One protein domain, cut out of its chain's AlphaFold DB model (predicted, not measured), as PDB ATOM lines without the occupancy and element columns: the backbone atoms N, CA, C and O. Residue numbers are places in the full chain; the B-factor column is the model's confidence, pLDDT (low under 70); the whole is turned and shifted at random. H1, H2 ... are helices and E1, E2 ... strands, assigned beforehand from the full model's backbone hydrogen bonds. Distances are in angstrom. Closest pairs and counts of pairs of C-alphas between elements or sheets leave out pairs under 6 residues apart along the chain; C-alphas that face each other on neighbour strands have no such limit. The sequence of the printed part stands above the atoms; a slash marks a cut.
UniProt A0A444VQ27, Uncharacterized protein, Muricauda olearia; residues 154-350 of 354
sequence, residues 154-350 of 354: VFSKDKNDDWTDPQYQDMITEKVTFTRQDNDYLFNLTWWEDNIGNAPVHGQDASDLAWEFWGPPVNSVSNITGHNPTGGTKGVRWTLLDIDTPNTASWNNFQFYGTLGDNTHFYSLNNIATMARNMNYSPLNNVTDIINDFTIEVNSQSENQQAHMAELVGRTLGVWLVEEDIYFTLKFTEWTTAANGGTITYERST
ATOM      1  N   VAL A 154     -68.765 -44.534   9.051       95.19
ATOM      2  CA  VAL A 154     -69.094 -43.929   7.758       95.19
ATOM      3  C   VAL A 154     -70.595 -44.073   7.575       95.19
ATOM      4  O   VAL A 154     -71.110 -45.192   7.593       95.19
ATOM      5  N   PHE A 155     -71.296 -42.954   7.459       95.56
ATOM      6  CA  PHE A 155     -72.713 -42.933   7.130       95.56
ATOM      7  C   PHE A 155     -72.879 -42.515   5.676       95.56
ATOM      8  O   PHE A 155     -72.296 -41.514   5.268       95.56
ATOM      9  N   SER A 156     -73.690 -43.265   4.930       94.88
ATOM     10  CA  SER A 156     -74.033 -42.986   3.538       94.88
ATOM     11  C   SER A 156     -75.524 -43.184   3.311       94.88
ATOM     12  O   SER A 156     -76.122 -44.116   3.850       94.88
ATOM     13  N   LYS A 157     -76.097 -42.337   2.462       92.44
ATOM     14  CA  LYS A 157     -77.452 -42.466   1.928       92.44
ATOM     15  C   LYS A 157     -77.438 -42.051   0.463       92.44
ATOM     16  O   LYS A 157     -76.935 -40.968   0.147       92.44
ATOM     17  N   ASP A 158     -77.998 -42.883  -0.409       91.25
ATOM     18  CA  ASP A 158     -78.074 -42.611  -1.836       91.25
ATOM     19  C   ASP A 158     -79.294 -41.746  -2.198       91.25
ATOM     20  O   ASP A 158     -80.188 -41.438  -1.399       91.25
ATOM     21  N   LYS A 159     -79.328 -41.313  -3.461       86.69
ATOM     22  CA  LYS A 159     -80.454 -40.570  -4.020       86.69
ATOM     23  C   LYS A 159     -81.722 -41.438  -4.082       86.69
ATOM     24  O   LYS A 159     -81.700 -42.545  -4.616       86.69
ATOM     25  N   ASN A 160     -82.854 -40.853  -3.688       84.69
ATOM     26  CA  ASN A 160     -84.171 -41.484  -3.513       84.69
ATOM     27  C   ASN A 160     -84.257 -42.576  -2.434       84.69
ATOM     28  O   ASN A 160     -85.314 -43.197  -2.322       84.69
ATOM     29  N   ASP A 161     -83.198 -42.827  -1.660       89.50
ATOM     30  CA  ASP A 161     -83.326 -43.692  -0.490       89.50
ATOM     31  C   ASP A 161     -84.335 -43.080   0.486       89.50
ATOM     32  O   ASP A 161     -84.340 -41.862   0.722       89.50
ATOM     33  N   ASP A 162     -85.188 -43.932   1.047       87.62
ATOM     34  CA  ASP A 162     -86.248 -43.526   1.961       87.62
ATOM     35  C   ASP A 162     -85.640 -43.062   3.291       87.62
ATOM     36  O   ASP A 162     -85.128 -43.862   4.066       87.62
ATOM     37  N   TRP A 163     -85.687 -41.758   3.578       87.81
ATOM     38  CA  TRP A 163     -85.130 -41.204   4.820       87.81
ATOM     39  C   TRP A 163     -85.872 -41.671   6.079       87.81
ATOM     40  O   TRP A 163     -85.358 -41.506   7.184       87.81
ATOM     41  N   THR A 164     -87.069 -42.246   5.930       86.56
ATOM     42  CA  THR A 164     -87.827 -42.825   7.046       86.56
ATOM     43  C   THR A 164     -87.408 -44.260   7.366       86.56
ATOM     44  O   THR A 164     -87.738 -44.757   8.441       86.56
ATOM     45  N   ASP A 165     -86.638 -44.913   6.490       91.31
ATOM     46  CA  ASP A 165     -86.068 -46.226   6.773       91.31
ATOM     47  C   ASP A 165     -84.874 -46.086   7.743       91.31
ATOM     48  O   ASP A 165     -83.909 -45.372   7.433       91.31
ATOM     49  N   PRO A 166     -84.889 -46.783   8.898       93.50
ATOM     50  CA  PRO A 166     -83.815 -46.727   9.889       93.50
ATOM     51  C   PRO A 166     -82.410 -47.029   9.355       93.50
ATOM     52  O   PRO A 166     -81.429 -46.589   9.951       93.50
ATOM     53  N   GLN A 167     -82.265 -47.766   8.247       94.56
ATOM     54  CA  GLN A 167     -80.939 -48.035   7.674       94.56
ATOM     55  C   GLN A 167     -80.267 -46.779   7.091       94.56
ATOM     56  O   GLN A 167     -79.040 -46.723   7.004       94.56
ATOM     57  N   TYR A 168     -81.058 -45.763   6.734       93.94
ATOM     58  CA  TYR A 168     -80.603 -44.480   6.192       93.94
ATOM     59  C   TYR A 168     -80.690 -43.357   7.231       93.94
ATOM     60  O   TYR A 168     -80.866 -42.181   6.897       93.94
ATOM     61  N   GLN A 169     -80.559 -43.726   8.504       94.56
ATOM     62  CA  GLN A 169     -80.533 -42.829   9.649       94.56
ATOM     63  C   GLN A 169     -79.268 -43.100  10.472       94.56
ATOM     64  O   GLN A 169     -78.938 -44.240  10.807       94.56
ATOM     65  N   ASP A 170     -78.525 -42.050  10.803       95.00
ATOM     66  CA  ASP A 170     -77.419 -42.123  11.750       95.00
ATOM     67  C   ASP A 170     -77.909 -41.694  13.127       95.00
ATOM     68  O   ASP A 170     -77.870 -40.517  13.481       95.00
ATOM     69  N   MET A 171     -78.386 -42.667  13.898       93.69
ATOM     70  CA  MET A 171     -78.658 -42.475  15.316       93.69
ATOM     71  C   MET A 171     -77.326 -42.269  16.044       93.69
ATOM     72  O   MET A 171     -76.505 -43.191  16.142       93.69
ATOM     73  N   ILE A 172     -77.093 -41.040  16.496       92.06
ATOM     74  CA  ILE A 172     -75.914 -40.667  17.276       92.06
ATOM     75  C   ILE A 172     -76.243 -40.879  18.746       92.06
ATOM     76  O   ILE A 172     -75.564 -41.657  19.405       92.06
ATOM     77  N   THR A 173     -77.329 -40.279  19.222       92.00
ATOM     78  CA  THR A 173     -77.857 -40.457  20.580       92.00
ATOM     79  C   THR A 173     -79.349 -40.762  20.529       92.00
ATOM     80  O   THR A 173     -79.953 -40.782  19.457       92.00
ATOM     81  N   GLU A 174     -79.966 -40.975  21.693       91.56
ATOM     82  CA  GLU A 174     -81.422 -41.108  21.795       91.56
ATOM     83  C   GLU A 174     -82.166 -39.814  21.431       91.56
ATOM     84  O   GLU A 174     -83.358 -39.884  21.171       91.56
ATOM     85  N   LYS A 175     -81.489 -38.656  21.391       91.38
ATOM     86  CA  LYS A 175     -82.073 -37.350  21.037       91.38
ATOM     87  C   LYS A 175     -81.648 -36.832  19.664       91.38
ATOM     88  O   LYS A 175     -82.243 -35.884  19.142       91.38
ATOM     89  N   VAL A 176     -80.592 -37.406  19.085       93.62
ATOM     90  CA  VAL A 176     -79.984 -36.922  17.845       93.62
ATOM     91  C   VAL A 176     -79.843 -38.054  16.843       93.62
ATOM     92  O   VAL A 176     -78.946 -38.893  16.934       93.62
ATOM     93  N   THR A 177     -80.699 -38.007  15.822       94.69
ATOM     94  CA  THR A 177     -80.642 -38.905  14.668       94.69
ATOM     95  C   THR A 177     -80.518 -38.094  13.392       94.69
ATOM     96  O   THR A 177     -81.444 -37.382  13.007       94.69
ATOM     97  N   PHE A 178     -79.380 -38.201  12.712       94.06
ATOM     98  CA  PHE A 178     -79.162 -37.515  11.446       94.06
ATOM     99  C   PHE A 178     -79.713 -38.307  10.272       94.06
ATOM    100  O   PHE A 178     -79.405 -39.479  10.070       94.06
ATOM    101  N   THR A 179     -80.495 -37.629   9.443       92.00
ATOM    102  CA  THR A 179     -80.823 -38.088   8.097       92.00
ATOM    103  C   THR A 179     -81.102 -36.886   7.203       92.00
ATOM    104  O   THR A 179     -81.075 -35.731   7.642       92.00
ATOM    105  N   ARG A 180     -81.318 -37.150   5.918       87.06
ATOM    106  CA  ARG A 180     -81.475 -36.126   4.893       87.06
ATOM    107  C   ARG A 180     -82.703 -36.388   4.035       87.06
ATOM    108  O   ARG A 180     -82.850 -37.471   3.463       87.06
ATOM    109  N   GLN A 181     -83.531 -35.355   3.904       80.81
ATOM    110  CA  GLN A 181     -84.724 -35.367   3.059       80.81
ATOM    111  C   GLN A 181     -84.409 -34.966   1.609       80.81
ATOM    112  O   GLN A 181     -83.257 -34.728   1.237       80.81
ATOM    113  N   ASP A 182     -85.455 -34.840   0.791       74.06
ATOM    114  CA  ASP A 182     -85.327 -34.714  -0.650       74.06
ATOM    115  C   ASP A 182     -84.643 -33.434  -1.145       74.06
ATOM    116  O   ASP A 182     -83.893 -33.475  -2.114       74.06
ATOM    117  N   ASN A 183     -84.834 -32.308  -0.457       70.56
ATOM    118  CA  ASN A 183     -84.464 -30.977  -0.949       70.56
ATOM    119  C   ASN A 183     -83.218 -30.376  -0.285       70.56
ATOM    120  O   ASN A 183     -83.196 -29.183  -0.016       70.56
ATOM    121  N   ASP A 184     -82.170 -31.164  -0.051       70.56
ATOM    122  CA  ASP A 184     -80.884 -30.626   0.432       70.56
ATOM    123  C   ASP A 184     -80.778 -30.312   1.931       70.56
ATOM    124  O   ASP A 184     -79.874 -29.595   2.351       70.56
ATOM    125  N   TYR A 185     -81.639 -30.899   2.765       79.19
ATOM    126  CA  TYR A 185     -81.656 -30.608   4.204       79.19
ATOM    127  C   TYR A 185     -81.256 -31.816   5.042       79.19
ATOM    128  O   TYR A 185     -81.985 -32.810   5.088       79.19
ATOM    129  N   LEU A 186     -80.109 -31.707   5.720       87.81
ATOM    130  CA  LEU A 186     -79.789 -32.537   6.880       87.81
ATOM    131  C   LEU A 186     -80.605 -32.034   8.072       87.81
ATOM    132  O   LEU A 186     -80.699 -30.825   8.300       87.81
ATOM    133  N   PHE A 187     -81.185 -32.951   8.835       88.12
ATOM    134  CA  PHE A 187     -81.986 -32.611  10.004       88.12
ATOM    135  C   PHE A 187     -81.829 -33.649  11.114       88.12
ATOM    136  O   PHE A 187     -81.323 -34.750  10.887       88.12
ATOM    137  N   ASN A 188     -82.255 -33.267  12.320       91.75
ATOM    138  CA  ASN A 188     -82.380 -34.181  13.450       91.75
ATOM    139  C   ASN A 188     -83.791 -34.793  13.442       91.75
ATOM    140  O   ASN A 188     -84.758 -34.116  13.795       91.75
ATOM    141  N   LEU A 189     -83.907 -36.049  13.003       90.56
ATOM    142  CA  LEU A 189     -85.176 -36.771  12.919       90.56
ATOM    143  C   LEU A 189     -85.818 -36.954  14.294       90.56
ATOM    144  O   LEU A 189     -87.011 -36.706  14.422       90.56
ATOM    145  N   THR A 190     -85.040 -37.321  15.313       91.06
ATOM    146  CA  THR A 190     -85.589 -37.577  16.649       91.06
ATOM    147  C   THR A 190     -86.193 -36.321  17.257       91.06
ATOM    148  O   THR A 190     -87.348 -36.338  17.665       91.06
ATOM    149  N   TRP A 191     -85.472 -35.195  17.207       88.44
ATOM    150  CA  TRP A 191     -86.031 -33.912  17.646       88.44
ATOM    151  C   TRP A 191     -87.347 -33.597  16.931       88.44
ATOM    152  O   TRP A 191     -88.300 -33.123  17.549       88.44
ATOM    153  N   TRP A 192     -87.405 -33.860  15.625       83.94
ATOM    154  CA  TRP A 192     -88.594 -33.598  14.834       83.94
ATOM    155  C   TRP A 192     -89.769 -34.482  15.272       83.94
ATOM    156  O   TRP A 192     -90.867 -33.977  15.497       83.94
ATOM    157  N   GLU A 193     -89.552 -35.783  15.446       85.75
ATOM    158  CA  GLU A 193     -90.585 -36.708  15.916       85.75
ATOM    159  C   GLU A 193     -91.058 -36.378  17.339       85.75
ATOM    160  O   GLU A 193     -92.265 -36.377  17.580       85.75
ATOM    161  N   ASP A 194     -90.153 -36.004  18.243       86.25
ATOM    162  CA  ASP A 194     -90.484 -35.654  19.630       86.25
ATOM    163  C   ASP A 194     -91.311 -34.365  19.740       86.25
ATOM    164  O   ASP A 194     -92.181 -34.249  20.606       86.25
ATOM    165  N   ASN A 195     -91.057 -33.386  18.866       80.19
ATOM    166  CA  ASN A 195     -91.696 -32.069  18.939       80.19
ATOM    167  C   ASN A 195     -92.924 -31.940  18.027       80.19
ATOM    168  O   ASN A 195     -93.846 -31.193  18.349       80.19
ATOM    169  N   ILE A 196     -92.947 -32.645  16.895       76.38
ATOM    170  CA  ILE A 196     -94.008 -32.540  15.880       76.38
ATOM    171  C   ILE A 196     -94.909 -33.786  15.868       76.38
ATOM    172  O   ILE A 196     -96.076 -33.709  15.478       76.38
ATOM    173  N   GLY A 197     -94.411 -34.931  16.341       77.81
ATOM    174  CA  GLY A 197     -95.162 -36.185  16.451       77.81
ATOM    175  C   GLY A 197     -95.152 -37.066  15.198       77.81
ATOM    176  O   GLY A 197     -95.797 -38.117  15.191       77.81
ATOM    177  N   ASN A 198     -94.467 -36.663  14.124       79.00
ATOM    178  CA  ASN A 198     -94.303 -37.449  12.898       79.00
ATOM    179  C   ASN A 198     -93.054 -37.029  12.116       79.00
ATOM    180  O   ASN A 198     -92.651 -35.881  12.210       79.00
ATOM    181  N   ALA A 199     -92.480 -37.914  11.297       79.75
ATOM    182  CA  ALA A 199     -91.363 -37.570  10.415       79.75
ATOM    183  C   ALA A 199     -91.748 -36.502   9.358       79.75
ATOM    184  O   ALA A 199     -92.909 -36.464   8.929       79.75
ATOM    185  N   PRO A 200     -90.796 -35.671   8.878       78.69
ATOM    186  CA  PRO A 200     -91.080 -34.671   7.852       78.69
ATOM    187  C   PRO A 200     -91.502 -35.316   6.529       78.69
ATOM    188  O   PRO A 200     -90.866 -36.273   6.067       78.69
ATOM    189  N   VAL A 201     -92.522 -34.754   5.870       77.25
ATOM    190  CA  VAL A 201     -93.003 -35.260   4.575       77.25
ATOM    191  C   VAL A 201     -92.532 -34.411   3.393       77.25
ATOM    192  O   VAL A 201     -92.243 -33.218   3.516       77.25
ATOM    193  N   HIS A 202     -92.391 -35.047   2.229       74.44
ATOM    194  CA  HIS A 202     -92.132 -34.374   0.956       74.44
ATOM    195  C   HIS A 202     -93.389 -34.453   0.083       74.44
ATOM    196  O   HIS A 202     -93.844 -35.544  -0.265       74.44
ATOM    197  N   GLY A 203     -93.983 -33.298  -0.229       68.31
ATOM    198  CA  GLY A 203     -95.086 -33.181  -1.184       68.31
ATOM    199  C   GLY A 203     -94.582 -32.911  -2.604       68.31
ATOM    200  O   GLY A 203     -93.420 -32.575  -2.798       68.31
ATOM    201  N   GLN A 204     -95.471 -33.000  -3.602       62.62
ATOM    202  CA  GLN A 204     -95.116 -32.831  -5.025       62.62
ATOM    203  C   GLN A 204     -94.436 -31.490  -5.361       62.62
ATOM    204  O   GLN A 204     -93.670 -31.441  -6.319       62.62
ATOM    205  N   ASP A 205     -94.699 -30.434  -4.583       62.72
ATOM    206  CA  ASP A 205     -94.202 -29.080  -4.861       62.72
ATOM    207  C   ASP A 205     -93.174 -28.571  -3.829       62.72
ATOM    208  O   ASP A 205     -92.429 -27.637  -4.128       62.72
ATOM    209  N   ALA A 206     -93.120 -29.153  -2.623       67.75
ATOM    210  CA  ALA A 206     -92.171 -28.786  -1.568       67.75
ATOM    211  C   ALA A 206     -92.208 -29.765  -0.383       67.75
ATOM    212  O   ALA A 206     -93.234 -30.383  -0.090       67.75
ATOM    213  N   SER A 207     -91.085 -29.864   0.328       73.94
ATOM    214  CA  SER A 207     -91.001 -30.575   1.603       73.94
ATOM    215  C   SER A 207     -91.342 -29.695   2.794       73.94
ATOM    216  O   SER A 207     -91.040 -28.502   2.794       73.94
ATOM    217  N   ASP A 208     -91.843 -30.324   3.851       74.06
ATOM    218  CA  ASP A 208     -92.071 -29.713   5.158       74.06
ATOM    219  C   ASP A 208     -90.834 -28.978   5.678       74.06
ATOM    220  O   ASP A 208     -90.892 -27.790   5.983       74.06
ATOM    221  N   LEU A 209     -89.670 -29.638   5.641       76.00
ATOM    222  CA  LEU A 209     -88.405 -29.008   6.020       76.00
ATOM    223  C   LEU A 209     -88.087 -27.776   5.168       76.00
ATOM    224  O   LEU A 209     -87.567 -26.801   5.691       76.00
ATOM    225  N   ALA A 210     -88.422 -27.775   3.873       74.31
ATOM    226  CA  ALA A 210     -88.119 -26.624   3.023       74.31
ATOM    227  C   ALA A 210     -88.963 -25.408   3.419       74.31
ATOM    228  O   ALA A 210     -88.465 -24.288   3.384       74.31
ATOM    229  N   TRP A 211     -90.217 -25.621   3.828       71.44
ATOM    230  CA  TRP A 211     -91.069 -24.563   4.369       71.44
ATOM    231  C   TRP A 211     -90.606 -24.092   5.749       71.44
ATOM    232  O   TRP A 211     -90.670 -22.900   6.019       71.44
ATOM    233  N   GLU A 212     -90.068 -24.974   6.587       68.62
ATOM    234  CA  GLU A 212     -89.454 -24.561   7.856       68.62
ATOM    235  C   GLU A 212     -88.163 -23.753   7.672       68.62
ATOM    236  O   GLU A 212     -87.841 -22.907   8.503       68.62
ATOM    237  N   PHE A 213     -87.412 -24.010   6.601       67.69
ATOM    238  CA  PHE A 213     -86.194 -23.266   6.272       67.69
ATOM    239  C   PHE A 213     -86.476 -21.944   5.538       67.69
ATOM    240  O   PHE A 213     -85.862 -20.925   5.838       67.69
ATOM    241  N   TRP A 214     -87.379 -21.957   4.553       66.88
ATOM    242  CA  TRP A 214     -87.555 -20.872   3.573       66.88
ATOM    243  C   TRP A 214     -88.966 -20.307   3.501       66.88
ATOM    244  O   TRP A 214     -89.208 -19.304   2.823       66.88
ATOM    245  N   GLY A 215     -89.917 -20.969   4.148       62.91
ATOM    246  CA  GLY A 215     -91.300 -20.545   4.157       62.91
ATOM    247  C   GLY A 215     -91.470 -19.228   4.908       62.91
ATOM    248  O   GLY A 215     -90.728 -18.921   5.843       62.91
ATOM    249  N   PRO A 216     -92.465 -18.413   4.528       59.75
ATOM    250  CA  PRO A 216     -92.836 -17.278   5.352       59.75
ATOM    251  C   PRO A 216     -93.326 -17.788   6.723       59.75
ATOM    252  O   PRO A 216     -93.954 -18.847   6.773       59.75
ATOM    253  N   PRO A 217     -93.160 -17.017   7.815       57.16
ATOM    254  CA  PRO A 217     -93.511 -17.440   9.182       57.16
ATOM    255  C   PRO A 217     -94.968 -17.885   9.388       57.16
ATOM    256  O   PRO A 217     -95.304 -18.465  10.410       57.16
ATOM    257  N   VAL A 218     -95.851 -17.559   8.441       56.09
ATOM    258  CA  VAL A 218     -97.281 -17.900   8.454       56.09
ATOM    259  C   VAL A 218     -97.614 -19.204   7.720       56.09
ATOM    260  O   VAL A 218     -98.744 -19.669   7.828       56.09
ATOM    261  N   ASN A 219     -96.661 -19.773   6.971       49.91
ATOM    262  CA  ASN A 219     -96.823 -20.997   6.181       49.91
ATOM    263  C   ASN A 219     -95.862 -22.119   6.625       49.91
ATOM    264  O   ASN A 219     -95.697 -23.080   5.872       49.91
ATOM    265  N   SER A 220     -95.221 -22.009   7.798       54.44
ATOM    266  CA  SER A 220     -94.623 -23.184   8.446       54.44
ATOM    267  C   SER A 220     -95.694 -24.270   8.563       54.44
ATOM    268  O   SER A 220     -96.894 -23.979   8.637       54.44
ATOM    269  N   VAL A 221     -95.279 -25.524   8.431       54.62
ATOM    270  CA  VAL A 221     -96.159 -26.642   8.075       54.62
ATOM    271  C   VAL A 221     -97.360 -26.702   9.020       54.62
ATOM    272  O   VAL A 221     -97.233 -26.514  10.224       54.62
ATOM    273  N   SER A 222     -98.549 -26.975   8.480       46.75
ATOM    274  CA  SER A 222     -99.873 -26.835   9.116       46.75
ATOM    275  C   SER A 222    -100.102 -27.532  10.476       46.75
ATOM    276  O   SER A 222    -101.180 -27.374  11.045       46.75
ATOM    277  N   ASN A 223     -99.126 -28.273  11.006       51.38
ATOM    278  CA  ASN A 223     -99.148 -28.917  12.324       51.38
ATOM    279  C   ASN A 223     -98.293 -28.193  13.392       51.38
ATOM    280  O   ASN A 223     -98.227 -28.658  14.523       51.38
ATOM    281  N   ILE A 224     -97.665 -27.054  13.073       51.38
ATOM    282  CA  ILE A 224     -96.699 -26.337  13.936       51.38
ATOM    283  C   ILE A 224     -97.328 -25.185  14.747       51.38
ATOM    284  O   ILE A 224     -96.648 -24.251  15.162       51.38
ATOM    285  N   THR A 225     -98.632 -25.216  15.061       47.12
ATOM    286  CA  THR A 225     -99.220 -24.190  15.953       47.12
ATOM    287  C   THR A 225     -98.499 -24.157  17.308       47.12
ATOM    288  O   THR A 225     -98.812 -24.953  18.187       47.12
ATOM    289  N   GLY A 226     -97.559 -23.222  17.480       52.03
ATOM    290  CA  GLY A 226     -96.813 -22.998  18.720       52.03
ATOM    291  C   GLY A 226     -95.286 -23.109  18.639       52.03
ATOM    292  O   GLY A 226     -94.640 -22.702  19.602       52.03
ATOM    293  N   HIS A 227     -94.694 -23.582  17.537       49.84
ATOM    294  CA  HIS A 227     -93.236 -23.754  17.443       49.84
ATOM    295  C   HIS A 227     -92.625 -22.839  16.371       49.84
ATOM    296  O   HIS A 227     -93.183 -22.660  15.291       49.84
ATOM    297  N   ASN A 228     -91.497 -22.197  16.691       50.66
ATOM    298  CA  ASN A 228     -90.795 -21.336  15.738       50.66
ATOM    299  C   ASN A 228     -90.220 -22.179  14.588       50.66
ATOM    300  O   ASN A 228     -89.701 -23.270  14.852       50.66
ATOM    301  N   PRO A 229     -90.252 -21.672  13.342       46.00
ATOM    302  CA  PRO A 229     -89.682 -22.376  12.212       46.00
ATOM    303  C   PRO A 229     -88.181 -22.513  12.391       46.00
ATOM    304  O   PRO A 229     -87.474 -21.549  12.695       46.00
ATOM    305  N   THR A 230     -87.705 -23.746  12.319       49.16
ATOM    306  CA  THR A 230     -86.373 -24.085  12.819       49.16
ATOM    307  C   THR A 230     -85.630 -25.052  11.913       49.16
ATOM    308  O   THR A 230     -84.711 -25.702  12.393       49.16
ATOM    309  N   GLY A 231     -85.991 -25.140  10.629       54.25
ATOM    310  CA  GLY A 231     -85.388 -26.074   9.677       54.25
ATOM    311  C   GLY A 231     -83.894 -26.334   9.935       54.25
ATOM    312  O   GLY A 231     -83.102 -25.400  10.068       54.25
ATOM    313  N   GLY A 232     -83.523 -27.613  10.067       71.94
ATOM    314  CA  GLY A 232     -82.134 -28.059  10.185       71.94
ATOM    315  C   GLY A 232     -81.878 -29.047  11.316       71.94
ATOM    316  O   GLY A 232     -82.765 -29.759  11.783       71.94
ATOM    317  N   THR A 233     -80.622 -29.121  11.743       84.75
ATOM    318  CA  THR A 233     -80.139 -30.037  12.784       84.75
ATOM    319  C   THR A 233     -80.397 -29.437  14.168       84.75
ATOM    320  O   THR A 233     -79.484 -28.942  14.825       84.75
ATOM    321  N   LYS A 234     -81.663 -29.382  14.595       85.19
ATOM    322  CA  LYS A 234     -82.029 -28.851  15.918       85.19
ATOM    323  C   LYS A 234     -81.340 -29.615  17.051       85.19
ATOM    324  O   LYS A 234     -81.135 -30.823  16.959       85.19
ATOM    325  N   GLY A 235     -80.965 -28.868  18.091       86.88
ATOM    326  CA  GLY A 235     -80.135 -29.370  19.187       86.88
ATOM    327  C   GLY A 235     -78.669 -29.591  18.805       86.88
ATOM    328  O   GLY A 235     -77.925 -30.131  19.610       86.88
ATOM    329  N   VAL A 236     -78.242 -29.186  17.600       91.75
ATOM    330  CA  VAL A 236     -76.876 -29.406  17.114       91.75
ATOM    331  C   VAL A 236     -76.264 -28.122  16.580       91.75
ATOM    332  O   VAL A 236     -76.878 -27.399  15.785       91.75
ATOM    333  N   ARG A 237     -75.019 -27.876  16.979       91.25
ATOM    334  CA  ARG A 237     -74.193 -26.796  16.458       91.25
ATOM    335  C   ARG A 237     -72.920 -27.311  15.809       91.25
ATOM    336  O   ARG A 237     -72.481 -28.434  16.045       91.25
ATOM    337  N   TRP A 238     -72.350 -26.450  14.979       90.44
ATOM    338  CA  TRP A 238     -71.287 -26.790  14.052       90.44
ATOM    339  C   TRP A 238     -70.173 -25.762  14.112       90.44
ATOM    340  O   TRP A 238     -70.428 -24.565  14.236       90.44
ATOM    341  N   THR A 239     -68.950 -26.234  13.961       87.38
ATOM    342  CA  THR A 239     -67.755 -25.403  13.871       87.38
ATOM    343  C   THR A 239     -66.830 -25.975  12.795       87.38
ATOM    344  O   THR A 239     -66.958 -27.152  12.443       87.38
ATOM    345  N   LEU A 240     -65.948 -25.172  12.201       85.69
ATOM    346  CA  LEU A 240     -65.127 -25.602  11.064       85.69
ATOM    347  C   LEU A 240     -63.674 -25.799  11.501       85.69
ATOM    348  O   LEU A 240     -62.981 -24.835  11.791       85.69
ATOM    349  N   LEU A 241     -63.197 -27.048  11.474       79.94
ATOM    350  CA  LEU A 241     -61.898 -27.413  12.055       79.94
ATOM    351  C   LEU A 241     -60.739 -27.424  11.052       79.94
ATOM    352  O   LEU A 241     -59.584 -27.304  11.448       79.94
ATOM    353  N   ASP A 242     -61.017 -27.553   9.752       72.69
ATOM    354  CA  ASP A 242     -59.985 -27.586   8.705       72.69
ATOM    355  C   ASP A 242     -59.452 -26.176   8.367       72.69
ATOM    356  O   ASP A 242     -59.603 -25.680   7.248       72.69
ATOM    357  N   ILE A 243     -58.819 -25.516   9.340       61.25
ATOM    358  CA  ILE A 243     -58.228 -24.172   9.189       61.25
ATOM    359  C   ILE A 243     -56.795 -24.260   8.603       61.25
ATOM    360  O   ILE A 243     -56.233 -23.278   8.118       61.25
ATOM    361  N   ASP A 244     -56.226 -25.469   8.538       48.62
ATOM    362  CA  ASP A 244     -54.814 -25.730   8.220       48.62
ATOM    363  C   ASP A 244     -54.461 -25.830   6.723       48.62
ATOM    364  O   ASP A 244     -53.341 -26.217   6.384       48.62
ATOM    365  N   THR A 245     -55.346 -25.460   5.787       48.44
ATOM    366  CA  THR A 245     -54.935 -25.211   4.385       48.44
ATOM    367  C   THR A 245     -54.763 -23.710   4.143       48.44
ATOM    368  O   THR A 245     -55.715 -23.031   3.748       48.44
ATOM    369  N   PRO A 246     -53.555 -23.153   4.344       42.38
ATOM    370  CA  PRO A 246     -53.329 -21.725   4.440       42.38
ATOM    371  C   PRO A 246     -52.962 -21.196   3.054       42.38
ATOM    372  O   PRO A 246     -51.786 -21.011   2.741       42.38
ATOM    373  N   ASN A 247     -53.945 -20.995   2.174       44.09
ATOM    374  CA  ASN A 247     -53.673 -20.324   0.896       44.09
ATOM    375  C   ASN A 247     -54.516 -19.079   0.611       44.09
ATOM    376  O   ASN A 247     -54.286 -18.430  -0.411       44.09
ATOM    377  N   THR A 248     -55.395 -18.664   1.518       48.19
ATOM    378  CA  THR A 248     -56.050 -17.361   1.416       48.19
ATOM    379  C   THR A 248     -56.050 -16.673   2.774       48.19
ATOM    380  O   THR A 248     -56.368 -17.270   3.796       48.19
ATOM    381  N   ALA A 249     -55.714 -15.382   2.787       52.12
ATOM    382  CA  ALA A 249     -55.784 -14.508   3.961       52.12
ATOM    383  C   ALA A 249     -57.201 -14.400   4.582       52.12
ATOM    384  O   ALA A 249     -57.392 -13.700   5.571       52.12
ATOM    385  N   SER A 250     -58.188 -15.078   3.990       54.75
ATOM    386  CA  SER A 250     -59.603 -15.094   4.351       54.75
ATOM    387  C   SER A 250     -59.902 -15.871   5.643       54.75
ATOM    388  O   SER A 250     -60.923 -15.608   6.267       54.75
ATOM    389  N   TRP A 251     -59.026 -16.791   6.076       57.00
ATOM    390  CA  TRP A 251     -59.226 -17.628   7.278       57.00
ATOM    391  C   TRP A 251     -58.648 -17.039   8.572       57.00
ATOM    392  O   TRP A 251     -58.753 -17.653   9.627       57.00
ATOM    393  N   ASN A 252     -58.064 -15.838   8.525       55.47
ATOM    394  CA  ASN A 252     -57.365 -15.229   9.668       55.47
ATOM    395  C   ASN A 252     -58.263 -14.916  10.882       55.47
ATOM    396  O   ASN A 252     -57.763 -14.427  11.892       55.47
ATOM    397  N   ASN A 253     -59.571 -15.161  10.793       59.56
ATOM    398  CA  ASN A 253     -60.530 -14.848  11.836       59.56
ATOM    399  C   ASN A 253     -60.941 -16.101  12.621       59.56
ATOM    400  O   ASN A 253     -62.084 -16.535  12.550       59.56
ATOM    401  N   PHE A 254     -59.987 -16.697  13.345       55.25
ATOM    402  CA  PHE A 254     -60.198 -17.919  14.141       55.25
ATOM    403  C   PHE A 254     -61.423 -17.824  15.072       55.25
ATOM    404  O   PHE A 254     -62.162 -18.794  15.210       55.25
ATOM    405  N   GLN A 255     -61.716 -16.619  15.582       62.09
ATOM    406  CA  GLN A 255     -62.918 -16.295  16.372       62.09
ATOM    407  C   GLN A 255     -64.261 -16.460  15.626       62.09
ATOM    408  O   GLN A 255     -65.287 -16.094  16.161       62.09
ATOM    409  N   PHE A 256     -64.312 -16.913  14.372       66.81
ATOM    410  CA  PHE A 256     -65.583 -17.253  13.704       66.81
ATOM    411  C   PHE A 256     -65.677 -18.721  13.298       66.81
ATOM    412  O   PHE A 256     -66.697 -19.143  12.757       66.81
ATOM    413  N   TYR A 257     -64.625 -19.504  13.524       70.19
ATOM    414  CA  TYR A 257     -64.550 -20.884  13.039       70.19
ATOM    415  C   TYR A 257     -64.356 -21.911  14.143       70.19
ATOM    416  O   TYR A 257     -64.483 -23.088  13.833       70.19
ATOM    417  N   GLY A 258     -64.127 -21.436  15.374       69.50
ATOM    418  CA  GLY A 258     -64.186 -22.174  16.629       69.50
ATOM    419  C   GLY A 258     -63.225 -23.349  16.761       69.50
ATOM    420  O   GLY A 258     -62.517 -23.756  15.840       69.50
ATOM    421  N   THR A 259     -63.207 -23.898  17.965       71.06
ATOM    422  CA  THR A 259     -62.543 -25.156  18.299       71.06
ATOM    423  C   THR A 259     -63.544 -26.074  18.971       71.06
ATOM    424  O   THR A 259     -64.539 -25.627  19.537       71.06
ATOM    425  N   LEU A 260     -63.289 -27.380  18.933       69.06
ATOM    426  CA  LEU A 260     -64.034 -28.295  19.795       69.06
ATOM    427  C   LEU A 260     -63.851 -27.876  21.260       69.06
ATOM    428  O   LEU A 260     -62.739 -27.532  21.652       69.06
ATOM    429  N   GLY A 261     -64.943 -27.876  22.025       63.94
ATOM    430  CA  GLY A 261     -64.986 -27.393  23.410       63.94
ATOM    431  C   GLY A 261     -65.295 -25.898  23.566       63.94
ATOM    432  O   GLY A 261     -65.795 -25.494  24.605       63.94
ATOM    433  N   ASP A 262     -65.108 -25.065  22.536       72.44
ATOM    434  CA  ASP A 262     -65.425 -23.632  22.624       72.44
ATOM    435  C   ASP A 262     -66.870 -23.355  22.196       72.44
ATOM    436  O   ASP A 262     -67.152 -23.167  21.012       72.44
ATOM    437  N   ASN A 263     -67.786 -23.297  23.167       70.06
ATOM    438  CA  ASN A 263     -69.221 -23.088  22.943       70.06
ATOM    439  C   ASN A 263     -69.584 -21.727  22.304       70.06
ATOM    440  O   ASN A 263     -70.705 -21.568  21.809       70.06
ATOM    441  N   THR A 264     -68.658 -20.762  22.255       76.88
ATOM    442  CA  THR A 264     -68.933 -19.403  21.762       76.88
ATOM    443  C   THR A 264     -68.899 -19.295  20.235       76.88
ATOM    444  O   THR A 264     -69.500 -18.384  19.660       76.88
ATOM    445  N   HIS A 265     -68.282 -20.268  19.557       80.25
ATOM    446  CA  HIS A 265     -68.063 -20.259  18.104       80.25
ATOM    447  C   HIS A 265     -68.663 -21.489  17.404       80.25
ATOM    448  O   HIS A 265     -68.109 -22.051  16.453       80.25
ATOM    449  N   PHE A 266     -69.836 -21.898  17.886       85.56
ATOM    450  CA  PHE A 266     -70.661 -22.967  17.338       85.56
ATOM    451  C   PHE A 266     -71.933 -22.390  16.699       85.56
ATOM    452  O   PHE A 266     -72.767 -21.773  17.362       85.56
ATOM    453  N   TYR A 267     -72.125 -22.631  15.403       87.19
ATOM    454  CA  TYR A 267     -73.194 -22.020  14.605       87.19
ATOM    455  C   TYR A 267     -74.134 -23.058  13.992       87.19
ATOM    456  O   TYR A 267     -73.976 -24.267  14.174       87.19
ATOM    457  N   SER A 268     -75.158 -22.608  13.263       87.50
ATOM    458  CA  SER A 268     -75.973 -23.523  12.465       87.50
ATOM    459  C   SER A 268     -75.147 -24.102  11.306       87.50
ATOM    460  O   SER A 268     -74.229 -23.457  10.791       87.50
ATOM    461  N   LEU A 269     -75.515 -25.294  10.828       87.50
ATOM    462  CA  LEU A 269     -74.876 -25.896   9.653       87.50
ATOM    463  C   LEU A 269     -74.989 -24.986   8.419       87.50
ATOM    464  O   LEU A 269     -74.076 -24.921   7.596       87.50
ATOM    465  N   ASN A 270     -76.097 -24.243   8.312       84.00
ATOM    466  CA  ASN A 270     -76.337 -23.305   7.223       84.00
ATOM    467  C   ASN A 270     -75.356 -22.130   7.247       84.00
ATOM    468  O   ASN A 270     -74.821 -21.760   6.198       84.00
ATOM    469  N   ASN A 271     -75.077 -21.580   8.435       85.44
ATOM    470  CA  ASN A 271     -74.065 -20.541   8.593       85.44
ATOM    471  C   ASN A 271     -72.697 -21.063   8.129       85.44
ATOM    472  O   ASN A 271     -72.065 -20.426   7.290       85.44
ATOM    473  N   ILE A 272     -72.274 -22.248   8.589       86.69
ATOM    474  CA  ILE A 272     -70.968 -22.826   8.220       86.69
ATOM    475  C   ILE A 272     -70.852 -23.066   6.708       86.69
ATOM    476  O   ILE A 272     -69.871 -22.645   6.092       86.69
ATOM    477  N   ALA A 273     -71.853 -23.690   6.082       86.50
ATOM    478  CA  ALA A 273     -71.844 -23.951   4.638       86.50
ATOM    479  C   ALA A 273     -71.778 -22.668   3.812       86.50
ATOM    480  O   ALA A 273     -71.059 -22.575   2.817       86.50
ATOM    481  N   THR A 274     -72.507 -21.650   4.249       83.81
ATOM    482  CA  THR A 274     -72.480 -20.335   3.627       83.81
ATOM    483  C   THR A 274     -71.115 -19.678   3.738       83.81
ATOM    484  O   THR A 274     -70.634 -19.101   2.759       83.81
ATOM    485  N   MET A 275     -70.511 -19.703   4.926       82.69
ATOM    486  CA  MET A 275     -69.184 -19.131   5.128       82.69
ATOM    487  C   MET A 275     -68.186 -19.827   4.202       82.69
ATOM    488  O   MET A 275     -67.517 -19.160   3.415       82.69
ATOM    489  N   ALA A 276     -68.195 -21.164   4.177       83.06
ATOM    490  CA  ALA A 276     -67.377 -21.958   3.264       83.06
ATOM    491  C   ALA A 276     -67.581 -21.554   1.792       83.06
ATOM    492  O   ALA A 276     -66.603 -21.348   1.069       83.06
ATOM    493  N   ARG A 277     -68.835 -21.366   1.362       84.94
ATOM    494  CA  ARG A 277     -69.188 -20.882   0.020       84.94
ATOM    495  C   ARG A 277     -68.580 -19.511  -0.261       84.94
ATOM    496  O   ARG A 277     -67.830 -19.346  -1.220       84.94
ATOM    497  N   ASN A 278     -68.885 -18.517   0.568       80.50
ATOM    498  CA  ASN A 278     -68.426 -17.142   0.373       80.50
ATOM    499  C   ASN A 278     -66.898 -17.067   0.237       80.50
ATOM    500  O   ASN A 278     -66.388 -16.368  -0.638       80.50
ATOM    501  N   MET A 279     -66.187 -17.870   1.022       75.31
ATOM    502  CA  MET A 279     -64.729 -17.934   1.014       75.31
ATOM    503  C   MET A 279     -64.161 -18.665  -0.208       75.31
ATOM    504  O   MET A 279     -63.143 -18.237  -0.752       75.31
ATOM    505  N   ASN A 280     -64.818 -19.731  -0.677       77.31
ATOM    506  CA  ASN A 280     -64.404 -20.482  -1.866       77.31
ATOM    507  C   ASN A 280     -64.560 -19.672  -3.162       77.31
ATOM    508  O   ASN A 280     -63.717 -19.762  -4.057       77.31
ATOM    509  N   TYR A 281     -65.630 -18.882  -3.278       76.00
ATOM    510  CA  TYR A 281     -65.924 -18.135  -4.505       76.00
ATOM    511  C   TYR A 281     -65.242 -16.764  -4.573       76.00
ATOM    512  O   TYR A 281     -64.963 -16.283  -5.674       76.00
ATOM    513  N   SER A 282     -64.971 -16.119  -3.436       74.44
ATOM    514  CA  SER A 282     -64.292 -14.824  -3.399       74.44
ATOM    515  C   SER A 282     -63.487 -14.673  -2.106       74.44
ATOM    516  O   SER A 282     -64.067 -14.436  -1.049       74.44
ATOM    517  N   PRO A 283     -62.143 -14.687  -2.160       66.69
ATOM    518  CA  PRO A 283     -61.318 -14.499  -0.965       66.69
ATOM    519  C   PRO A 283     -61.438 -13.086  -0.365       66.69
ATOM    520  O   PRO A 283     -60.909 -12.835   0.716       66.69
ATOM    521  N   LEU A 284     -62.107 -12.165  -1.071       65.75
ATOM    522  CA  LEU A 284     -62.409 -10.806  -0.620       65.75
ATOM    523  C   LEU A 284     -63.727 -10.711   0.161       65.75
ATOM    524  O   LEU A 284     -64.026  -9.642   0.684       65.75
ATOM    525  N   ASN A 285     -64.527 -11.779   0.215       73.69
ATOM    526  CA  ASN A 285     -65.741 -11.799   1.021       73.69
ATOM    527  C   ASN A 285     -65.345 -11.992   2.481       73.69
ATOM    528  O   ASN A 285     -65.020 -13.100   2.905       73.69
ATOM    529  N   ASN A 286     -65.340 -10.893   3.233       76.38
ATOM    530  CA  ASN A 286     -65.062 -10.934   4.656       76.38
ATOM    531  C   ASN A 286     -66.366 -11.208   5.402       76.38
ATOM    532  O   ASN A 286     -67.251 -10.350   5.417       76.38
ATOM    533  N   VAL A 287     -66.484 -12.397   5.987       80.38
ATOM    534  CA  VAL A 287     -67.562 -12.691   6.933       80.38
ATOM    535  C   VAL A 287     -67.243 -11.950   8.226       80.38
ATOM    536  O   VAL A 287     -66.176 -12.148   8.811       80.38
ATOM    537  N   THR A 288     -68.132 -11.046   8.624       82.19
ATOM    538  CA  THR A 288     -67.905 -10.129   9.748       82.19
ATOM    539  C   THR A 288     -68.771 -10.420  10.956       82.19
ATOM    540  O   THR A 288     -68.396  -9.980  12.037       82.19
ATOM    541  N   ASP A 289     -69.892 -11.125  10.790       85.38
ATOM    542  CA  ASP A 289     -70.794 -11.437  11.897       85.38
ATOM    543  C   ASP A 289     -71.764 -12.585  11.561       85.38
ATOM    544  O   ASP A 289     -72.066 -12.850  10.390       85.38
ATOM    545  N   ILE A 290     -72.306 -13.222  12.599       84.44
ATOM    546  CA  ILE A 290     -73.408 -14.184  12.519       84.44
ATOM    547  C   ILE A 290     -74.638 -13.555  13.169       84.44
ATOM    548  O   ILE A 290     -74.728 -13.420  14.383       84.44
ATOM    549  N   ILE A 291     -75.624 -13.194  12.348       84.88
ATOM    550  CA  ILE A 291     -76.818 -12.481  12.819       84.88
ATOM    551  C   ILE A 291     -77.818 -13.458  13.453       84.88
ATOM    552  O   ILE A 291     -78.447 -13.146  14.462       84.88
ATOM    553  N   ASN A 292     -78.023 -14.622  12.829       83.56
ATOM    554  CA  ASN A 292     -78.893 -15.694  13.324       83.56
ATOM    555  C   ASN A 292     -78.603 -17.019  12.590       83.56
ATOM    556  O   ASN A 292     -77.764 -17.062  11.688       83.56
ATOM    557  N   ASP A 293     -79.362 -18.075  12.920       77.00
ATOM    558  CA  ASP A 293     -79.265 -19.424  12.326       77.00
ATOM    559  C   ASP A 293     -79.262 -19.437  10.776       77.00
ATOM    560  O   ASP A 293     -78.758 -20.384  10.173       77.00
ATOM    561  N   PHE A 294     -79.807 -18.414  10.108       78.12
ATOM    562  CA  PHE A 294     -79.957 -18.362   8.646       78.12
ATOM    563  C   PHE A 294     -79.328 -17.133   7.984       78.12
ATOM    564  O   PHE A 294     -79.367 -17.004   6.761       78.12
ATOM    565  N   THR A 295     -78.756 -16.220   8.767       81.19
ATOM    566  CA  THR A 295     -78.260 -14.934   8.272       81.19
ATOM    567  C   THR A 295     -76.852 -14.694   8.783       81.19
ATOM    568  O   THR A 295     -76.600 -14.753   9.987       81.19
ATOM    569  N   ILE A 296     -75.949 -14.366   7.864       84.50
ATOM    570  CA  ILE A 296     -74.602 -13.889   8.184       84.50
ATOM    571  C   ILE A 296     -74.399 -12.494   7.600       84.50
ATOM    572  O   ILE A 296     -75.130 -12.072   6.695       84.50
ATOM    573  N   GLU A 297     -73.394 -11.793   8.104       87.50
ATOM    574  CA  GLU A 297     -72.930 -10.537   7.539       87.50
ATOM    575  C   GLU A 297     -71.657 -10.761   6.717       87.50
ATOM    576  O   GLU A 297     -70.658 -11.285   7.211       87.50
ATOM    577  N   VAL A 298     -71.694 -10.347   5.449       84.69
ATOM    578  CA  VAL A 298     -70.550 -10.391   4.534       84.69
ATOM    579  C   VAL A 298     -70.291  -8.985   4.025       84.69
ATOM    580  O   VAL A 298     -71.180  -8.352   3.456       84.69
ATOM    581  N   ASN A 299     -69.071  -8.480   4.212       85.06
ATOM    582  CA  ASN A 299     -68.692  -7.117   3.831       85.06
ATOM    583  C   ASN A 299     -69.668  -6.055   4.381       85.06
ATOM    584  O   ASN A 299     -70.038  -5.115   3.671       85.06
ATOM    585  N   SER A 300     -70.106  -6.227   5.633       85.06
ATOM    586  CA  SER A 300     -71.076  -5.344   6.296       85.06
ATOM    587  C   SER A 300     -72.450  -5.282   5.615       85.06
ATOM    588  O   SER A 300     -73.129  -4.253   5.659       85.06
ATOM    589  N   GLN A 301     -72.843  -6.344   4.910       85.88
ATOM    590  CA  GLN A 301     -74.169  -6.507   4.321       85.88
ATOM    591  C   GLN A 301     -74.763  -7.846   4.759       85.88
ATOM    592  O   GLN A 301     -74.106  -8.884   4.679       85.88
ATOM    593  N   SER A 302     -76.020  -7.824   5.198       84.50
ATOM    594  CA  SER A 302     -76.750  -9.043   5.537       84.50
ATOM    595  C   SER A 302     -77.081  -9.826   4.270       84.50
ATOM    596  O   SER A 302     -77.689  -9.295   3.339       84.50
ATOM    597  N   GLU A 303     -76.733 -11.105   4.256       77.75
ATOM    598  CA  GLU A 303     -77.075 -12.026   3.177       77.75
ATOM    599  C   GLU A 303     -77.930 -13.162   3.764       77.75
ATOM    600  O   GLU A 303     -77.583 -13.745   4.793       77.75
ATOM    601  N   ASN A 304     -79.088 -13.416   3.142       68.44
ATOM    602  CA  ASN A 304     -80.053 -14.440   3.552       68.44
ATOM    603  C   ASN A 304     -79.765 -15.735   2.776       68.44
ATOM    604  O   ASN A 304     -79.692 -15.702   1.545       68.44
ATOM    605  N   GLN A 305     -79.532 -16.842   3.483       65.00
ATOM    606  CA  GLN A 305     -78.540 -17.810   3.005       65.00
ATOM    607  C   GLN A 305     -79.059 -19.122   2.445       65.00
ATOM    608  O   GLN A 305     -79.385 -20.024   3.212       65.00
ATOM    609  N   GLN A 306     -79.005 -19.299   1.123       67.38
ATOM    610  CA  GLN A 306     -79.221 -20.617   0.524       67.38
ATOM    611  C   GLN A 306     -78.213 -21.632   1.083       67.38
ATOM    612  O   GLN A 306     -77.018 -21.359   1.170       67.38
ATOM    613  N   ALA A 307     -78.698 -22.813   1.455       65.88
ATOM    614  CA  ALA A 307     -77.857 -23.876   1.984       65.88
ATOM    615  C   ALA A 307     -76.872 -24.357   0.907       65.88
ATOM    616  O   ALA A 307     -77.245 -25.033  -0.046       65.88
ATOM    617  N   HIS A 308     -75.595 -23.999   1.047       80.31
ATOM    618  CA  HIS A 308     -74.523 -24.392   0.128       80.31
ATOM    619  C   HIS A 308     -73.777 -25.626   0.637       80.31
ATOM    620  O   HIS A 308     -72.553 -25.645   0.719       80.31
ATOM    621  N   MET A 309     -74.518 -26.665   1.016       85.31
ATOM    622  CA  MET A 309     -73.980 -27.822   1.741       85.31
ATOM    623  C   MET A 309     -72.873 -28.567   0.981       85.31
ATOM    624  O   MET A 309     -71.949 -29.091   1.596       85.31
ATOM    625  N   ALA A 310     -72.904 -28.551  -0.355       87.06
ATOM    626  CA  ALA A 310     -71.841 -29.116  -1.187       87.06
ATOM    627  C   ALA A 310     -70.454 -28.490  -0.925       87.06
ATOM    628  O   ALA A 310     -69.438 -29.147  -1.133       87.06
ATOM    629  N   GLU A 311     -70.394 -27.256  -0.417       87.31
ATOM    630  CA  GLU A 311     -69.144 -26.558  -0.071       87.31
ATOM    631  C   GLU A 311     -68.478 -27.107   1.199       87.31
ATOM    632  O   GLU A 311     -67.326 -26.773   1.495       87.31
ATOM    633  N   LEU A 312     -69.195 -27.949   1.949       88.12
ATOM    634  CA  LEU A 312     -68.680 -28.668   3.111       88.12
ATOM    635  C   LEU A 312     -67.998 -29.987   2.733       88.12
ATOM    636  O   LEU A 312     -67.289 -30.560   3.557       88.12
ATOM    637  N   VAL A 313     -68.172 -30.473   1.499       91.69
ATOM    638  CA  VAL A 313     -67.532 -31.712   1.045       91.69
ATOM    639  C   VAL A 313     -66.014 -31.554   1.058       91.69
ATOM    640  O   VAL A 313     -65.452 -30.618   0.493       91.69
ATOM    641  N   GLY A 314     -65.346 -32.506   1.700       88.94
ATOM    642  CA  GLY A 314     -63.909 -32.513   1.929       88.94
ATOM    643  C   GLY A 314     -63.478 -31.819   3.220       88.94
ATOM    644  O   GLY A 314     -62.308 -31.961   3.566       88.94
ATOM    645  N   ARG A 315     -64.390 -31.135   3.930       86.00
ATOM    646  CA  ARG A 315     -64.105 -30.415   5.178       86.00
ATOM    647  C   ARG A 315     -64.473 -31.231   6.415       86.00
ATOM    648  O   ARG A 315     -65.495 -31.919   6.431       86.00
ATOM    649  N   THR A 316     -63.673 -31.088   7.463       87.88
ATOM    650  CA  THR A 316     -63.917 -31.583   8.817       87.88
ATOM    651  C   THR A 316     -64.610 -30.507   9.642       87.88
ATOM    652  O   THR A 316     -64.107 -29.391   9.795       87.88
ATOM    653  N   LEU A 317     -65.767 -30.855  10.191       89.75
ATOM    654  CA  LEU A 317     -66.519 -30.037  11.126       89.75
ATOM    655  C   LEU A 317     -66.412 -30.614  12.529       89.75
ATOM    656  O   LEU A 317     -66.432 -31.833  12.707       89.75
ATOM    657  N   GLY A 318     -66.364 -29.728  13.514       90.06
ATOM    658  CA  GLY A 318     -66.680 -30.066  14.889       90.06
ATOM    659  C   GLY A 318     -68.184 -29.961  15.096       90.06
ATOM    660  O   GLY A 318     -68.835 -29.061  14.563       90.06
ATOM    661  N   VAL A 319     -68.734 -30.906  15.840       91.88
ATOM    662  CA  VAL A 319     -70.162 -31.029  16.113       91.88
ATOM    663  C   VAL A 319     -70.359 -31.001  17.614       91.88
ATOM    664  O   VAL A 319     -69.668 -31.725  18.323       91.88
ATOM    665  N   TRP A 320     -71.308 -30.186  18.065       91.31
ATOM    666  CA  TRP A 320     -71.738 -30.097  19.454       91.31
ATOM    667  C   TRP A 320     -73.227 -30.431  19.550       91.31
ATOM    668  O   TRP A 320     -74.062 -29.767  18.925       91.31
ATOM    669  N   LEU A 321     -73.559 -31.482  20.300       91.62
ATOM    670  CA  LEU A 321     -74.934 -31.820  20.663       91.62
ATOM    671  C   LEU A 321     -75.299 -31.016  21.906       91.62
ATOM    672  O   LEU A 321     -74.912 -31.377  23.007       91.62
ATOM    673  N   VAL A 322     -76.037 -29.925  21.724       87.19
ATOM    674  CA  VAL A 322     -76.211 -28.865  22.732       87.19
ATOM    675  C   VAL A 322     -76.844 -29.374  24.024       87.19
ATOM    676  O   VAL A 322     -76.408 -29.010  25.104       87.19
ATOM    677  N   GLU A 323     -77.889 -30.198  23.927       85.38
ATOM    678  CA  GLU A 323     -78.595 -30.693  25.119       85.38
ATOM    679  C   GLU A 323     -77.826 -31.769  25.883       85.38
ATOM    680  O   GLU A 323     -78.116 -32.015  27.050       85.38
ATOM    681  N   GLU A 324     -76.935 -32.474  25.196       86.25
ATOM    682  CA  GLU A 324     -76.197 -33.605  25.755       86.25
ATOM    683  C   GLU A 324     -74.740 -33.241  26.022       86.25
ATOM    684  O   GLU A 324     -74.004 -34.081  26.515       86.25
ATOM    685  N   ASP A 325     -74.334 -32.026  25.663       84.38
ATOM    686  CA  ASP A 325     -72.976 -31.499  25.717       84.38
ATOM    687  C   ASP A 325     -71.911 -32.466  25.157       84.38
ATOM    688  O   ASP A 325     -70.820 -32.649  25.687       84.38
ATOM    689  N   ILE A 326     -72.265 -33.131  24.048       86.44
ATOM    690  CA  ILE A 326     -71.408 -34.117  23.376       86.44
ATOM    691  C   ILE A 326     -70.701 -33.484  22.181       86.44
ATOM    692  O   ILE A 326     -71.346 -32.938  21.283       86.44
ATOM    693  N   TYR A 327     -69.388 -33.685  22.103       87.88
ATOM    694  CA  TYR A 327     -68.527 -33.179  21.041       87.88
ATOM    695  C   TYR A 327     -67.938 -34.309  20.192       87.88
ATOM    696  O   TYR A 327     -67.459 -35.320  20.706       87.88
ATOM    697  N   PHE A 328     -67.941 -34.148  18.870       89.44
ATOM    698  CA  PHE A 328     -67.287 -35.068  17.928       89.44
ATOM    699  C   PHE A 328     -66.972 -34.380  16.602       89.44
ATOM    700  O   PHE A 328     -67.287 -33.207  16.414       89.44
ATOM    701  N   THR A 329     -66.352 -35.096  15.665       91.38
ATOM    702  CA  THR A 329     -66.090 -34.578  14.321       91.38
ATOM    703  C   THR A 329     -66.872 -35.318  13.251       91.38
ATOM    704  O   THR A 329     -67.059 -36.536  13.321       91.38
ATOM    705  N   LEU A 330     -67.305 -34.573  12.233       93.06
ATOM    706  CA  LEU A 330     -67.827 -35.109  10.982       93.06
ATOM    707  C   LEU A 330     -67.025 -34.567   9.808       93.06
ATOM    708  O   LEU A 330     -66.855 -33.358   9.677       93.06
ATOM    709  N   LYS A 331     -66.604 -35.445   8.901       92.75
ATOM    710  CA  LYS A 331     -66.045 -35.057   7.609       92.75
ATOM    711  C   LYS A 331     -66.996 -35.447   6.494       92.75
ATOM    712  O   LYS A 331     -67.158 -36.632   6.212       92.75
ATOM    713  N   PHE A 332     -67.607 -34.466   5.838       92.69
ATOM    714  CA  PHE A 332     -68.440 -34.741   4.668       92.69
ATOM    715  C   PHE A 332     -67.554 -35.188   3.505       92.69
ATOM    716  O   PHE A 332     -66.600 -34.505   3.144       92.69
ATOM    717  N   THR A 333     -67.859 -36.332   2.905       94.50
ATOM    718  CA  THR A 333     -67.122 -36.877   1.752       94.50
ATOM    719  C   THR A 333     -67.963 -36.883   0.485       94.50
ATOM    720  O   THR A 333     -67.410 -36.871  -0.613       94.50
ATOM    721  N   GLU A 334     -69.287 -36.814   0.619       93.44
ATOM    722  CA  GLU A 334     -70.189 -36.668  -0.510       93.44
ATOM    723  C   GLU A 334     -71.420 -35.854  -0.130       93.44
ATOM    724  O   GLU A 334     -72.015 -36.046   0.930       93.44
ATOM    725  N   TRP A 335     -71.816 -34.958  -1.030       91.38
ATOM    726  CA  TRP A 335     -73.077 -34.243  -0.950       91.38
ATOM    727  C   TRP A 335     -73.520 -33.830  -2.356       91.38
ATOM    728  O   TRP A 335     -72.898 -32.973  -2.984       91.38
ATOM    729  N   THR A 336     -74.598 -34.418  -2.872       88.25
ATOM    730  CA  THR A 336     -75.189 -34.007  -4.162       88.25
ATOM    731  C   THR A 336     -76.556 -33.374  -3.963       88.25
ATOM    732  O   THR A 336     -77.174 -33.587  -2.931       88.25
ATOM    733  N   THR A 337     -77.054 -32.601  -4.929       79.56
ATOM    734  CA  THR A 337     -78.411 -32.026  -4.919       79.56
ATOM    735  C   THR A 337     -79.293 -32.748  -5.941       79.56
ATOM    736  O   THR A 337     -78.872 -33.028  -7.066       79.56
ATOM    737  N   ALA A 338     -80.531 -33.082  -5.574       67.31
ATOM    738  CA  ALA A 338     -81.515 -33.661  -6.488       67.31
ATOM    739  C   ALA A 338     -82.935 -33.381  -5.987       67.31
ATOM    740  O   ALA A 338     -83.123 -33.217  -4.796       67.31
ATOM    741  N   ALA A 339     -83.931 -33.383  -6.878       64.31
ATOM    742  CA  ALA A 339     -85.334 -33.138  -6.509       64.31
ATOM    743  C   ALA A 339     -85.945 -34.198  -5.563       64.31
ATOM    744  O   ALA A 339     -86.959 -33.929  -4.939       64.31
ATOM    745  N   ASN A 340     -85.329 -35.382  -5.473       63.16
ATOM    746  CA  ASN A 340     -85.814 -36.549  -4.725       63.16
ATOM    747  C   ASN A 340     -84.713 -37.086  -3.786       63.16
ATOM    748  O   ASN A 340     -84.422 -38.283  -3.762       63.16
ATOM    749  N   GLY A 341     -83.971 -36.186  -3.146       67.31
ATOM    750  CA  GLY A 341     -82.911 -36.558  -2.213       67.31
ATOM    751  C   GLY A 341     -81.602 -36.717  -2.936       67.31
ATOM    752  O   GLY A 341     -81.454 -37.536  -3.840       67.31
ATOM    753  N   GLY A 342     -80.640 -35.884  -2.578       80.50
ATOM    754  CA  GLY A 342     -79.274 -36.097  -3.011       80.50
ATOM    755  C   GLY A 342     -78.557 -37.123  -2.142       80.50
ATOM    756  O   GLY A 342     -78.982 -37.428  -1.028       80.50
ATOM    757  N   THR A 343     -77.440 -37.619  -2.659       89.31
ATOM    758  CA  THR A 343     -76.508 -38.459  -1.907       89.31
ATOM    759  C   THR A 343     -75.861 -37.657  -0.781       89.31
ATOM    760  O   THR A 343     -75.564 -36.469  -0.948       89.31
ATOM    761  N   ILE A 344     -75.664 -38.289   0.372       92.62
ATOM    762  CA  ILE A 344     -74.901 -37.746   1.498       92.62
ATOM    763  C   ILE A 344     -74.004 -38.845   2.050       92.62
ATOM    764  O   ILE A 344     -74.484 -39.932   2.360       92.62
ATOM    765  N   THR A 345     -72.719 -38.537   2.197       95.25
ATOM    766  CA  THR A 345     -71.774 -39.382   2.922       95.25
ATOM    767  C   THR A 345     -70.920 -38.528   3.843       95.25
ATOM    768  O   THR A 345     -70.415 -37.475   3.439       95.25
ATOM    769  N   TYR A 346     -70.734 -38.989   5.076       95.38
ATOM    770  CA  TYR A 346     -69.767 -38.414   5.999       95.38
ATOM    771  C   TYR A 346     -69.097 -39.474   6.872       95.38
ATOM    772  O   TYR A 346     -69.644 -40.546   7.141       95.38
ATOM    773  N   GLU A 347     -67.898 -39.143   7.334       94.31
ATOM    774  CA  GLU A 347     -67.134 -39.914   8.306       94.31
ATOM    775  C   GLU A 347     -67.282 -39.256   9.675       94.31
ATOM    776  O   GLU A 347     -66.918 -38.095   9.853       94.31
ATOM    777  N   ARG A 348     -67.832 -39.992  10.636       91.75
ATOM    778  CA  ARG A 348     -67.893 -39.616  12.043       91.75
ATOM    779  C   ARG A 348     -66.684 -40.165  12.770       91.75
ATOM    780  O   ARG A 348     -66.429 -41.370  12.712       91.75
ATOM    781  N   SER A 349     -65.988 -39.291  13.481       85.62
ATOM    782  CA  SER A 349     -64.851 -39.661  14.313       85.62
ATOM    783  C   SER A 349     -64.811 -38.879  15.613       85.62
ATOM    784  O   SER A 349     -65.443 -37.837  15.767       85.62
ATOM    785  N   THR A 350     -64.044 -39.403  16.553       73.94
ATOM    786  CA  THR A 350     -63.706 -38.737  17.806       73.94
ATOM    787  C   THR A 350     -62.256 -38.271  17.691       73.94
ATOM    788  O   THR A 350     -61.415 -39.044  17.213       73.94
TER     789      THR A 350
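Overview. This is residues 154 to 350 of the 354 residues of an uncharacterized protein of Muricauda olearia (UniProt A0A444VQ27). Helix H3 packs between a small sheet of three strands, E5 to E7, and edge strand E4 of a larger, strongly twisted sheet of five. At one end of the longest axis is a loop-rich part with the short hairpin of E2 and E3 and the helices H1 and H2; loop residues 243 to 252 lie at the other end. The printed part has 197 residues with four named helices and ten named strands, in the order E1 E2 E3 H1 H2 E4 H3 E5 E6 E7 H4 E8 E9 E10; the class is mixed, with 84 residues in named elements, under half. The large sheet runs E1, E10, E9, E8, E4, all antiparallel. The whole is compact and rounded, with a radius of gyration of the C-alphas of 16.3 A and spans of 45 by 37 by 31 A.

Along the chain. E1, residues 154 to 157, begins at C-alpha 154 (-69.094, -43.929, 7.758). E2 is residues 177 to 180, E3 186 to 188, H1 189 to 196 and H2 208 to 214. E4, residues 236 to 240, is 13.8 A long. H3, residues 269 to 281, is 18.5 A long and begins at C-alpha 269 (-74.876, -25.896, 9.653). E5 is residues 287 to 292, E6 295 to 298, E7 301 to 304 and H4 309 to 312. E8, residues 316 to 321, is 16.2 A long; E9, residues 326 to 335, is 24.4 A long and bends by 56 degrees at residue 332. E10, residues 344 to 349, is 16.4 A long and ends at C-alpha 349 (-64.851, -39.661, 14.313).

Arrangement. E8, E9 and E10 form a meander, each strand the antiparallel neighbour of the one before, with N 319 and O 328 at 2.8 A and N 347 and O 331 at 2.8 A. E1 is the antiparallel neighbour of E10, with N 155 and O 346 at 2.9 A, and E4 is the antiparallel neighbour of E8, with N 237 and O 320 at 2.9 A. H3 is on this sheet at a height of 8.9 A, only just over E4, with 3 C-alphas on it; the closest C-alphas, of Trp 238 and Leu 269, are 5.7 A apart. H3 and the meander E5 E6 E7 make two layers, a helix on one face of a sheet, at a height of 9.6 A, along E6 at 22 degrees on the local plane. There N 288 and O 297 are 2.9 A apart, and N 298 and O 301 2.9 A. H4 touches H3, Ala 273 to Met 309 at 5.3 A between C-alphas, and stands only just at the large sheet's level, at 3.7 A. In the hairpin E2 and E3, N 187 and O 179 are 3.0 A apart; the closest C-alphas of E2 and H1, of Thr 177 and Leu 189, are 5.3 A apart. H2 and H1 are apart. Every O i to N i+4 pair is within hydrogen-bond range in H1, H2 and H3; H4 is too short for one.

Size, cuts and confidence. The C-alphas farthest apart, of Thr 225 and Asn 247, are 48.1 A apart. The printed part has no cut. The links E1 to E2, H1 to H2, H2 to E4 and E4 to H3 are long. The mean pLDDT of the printed part is 78.3; 51 residues are under 70, among them residues 212 to 231 and 243 to 256.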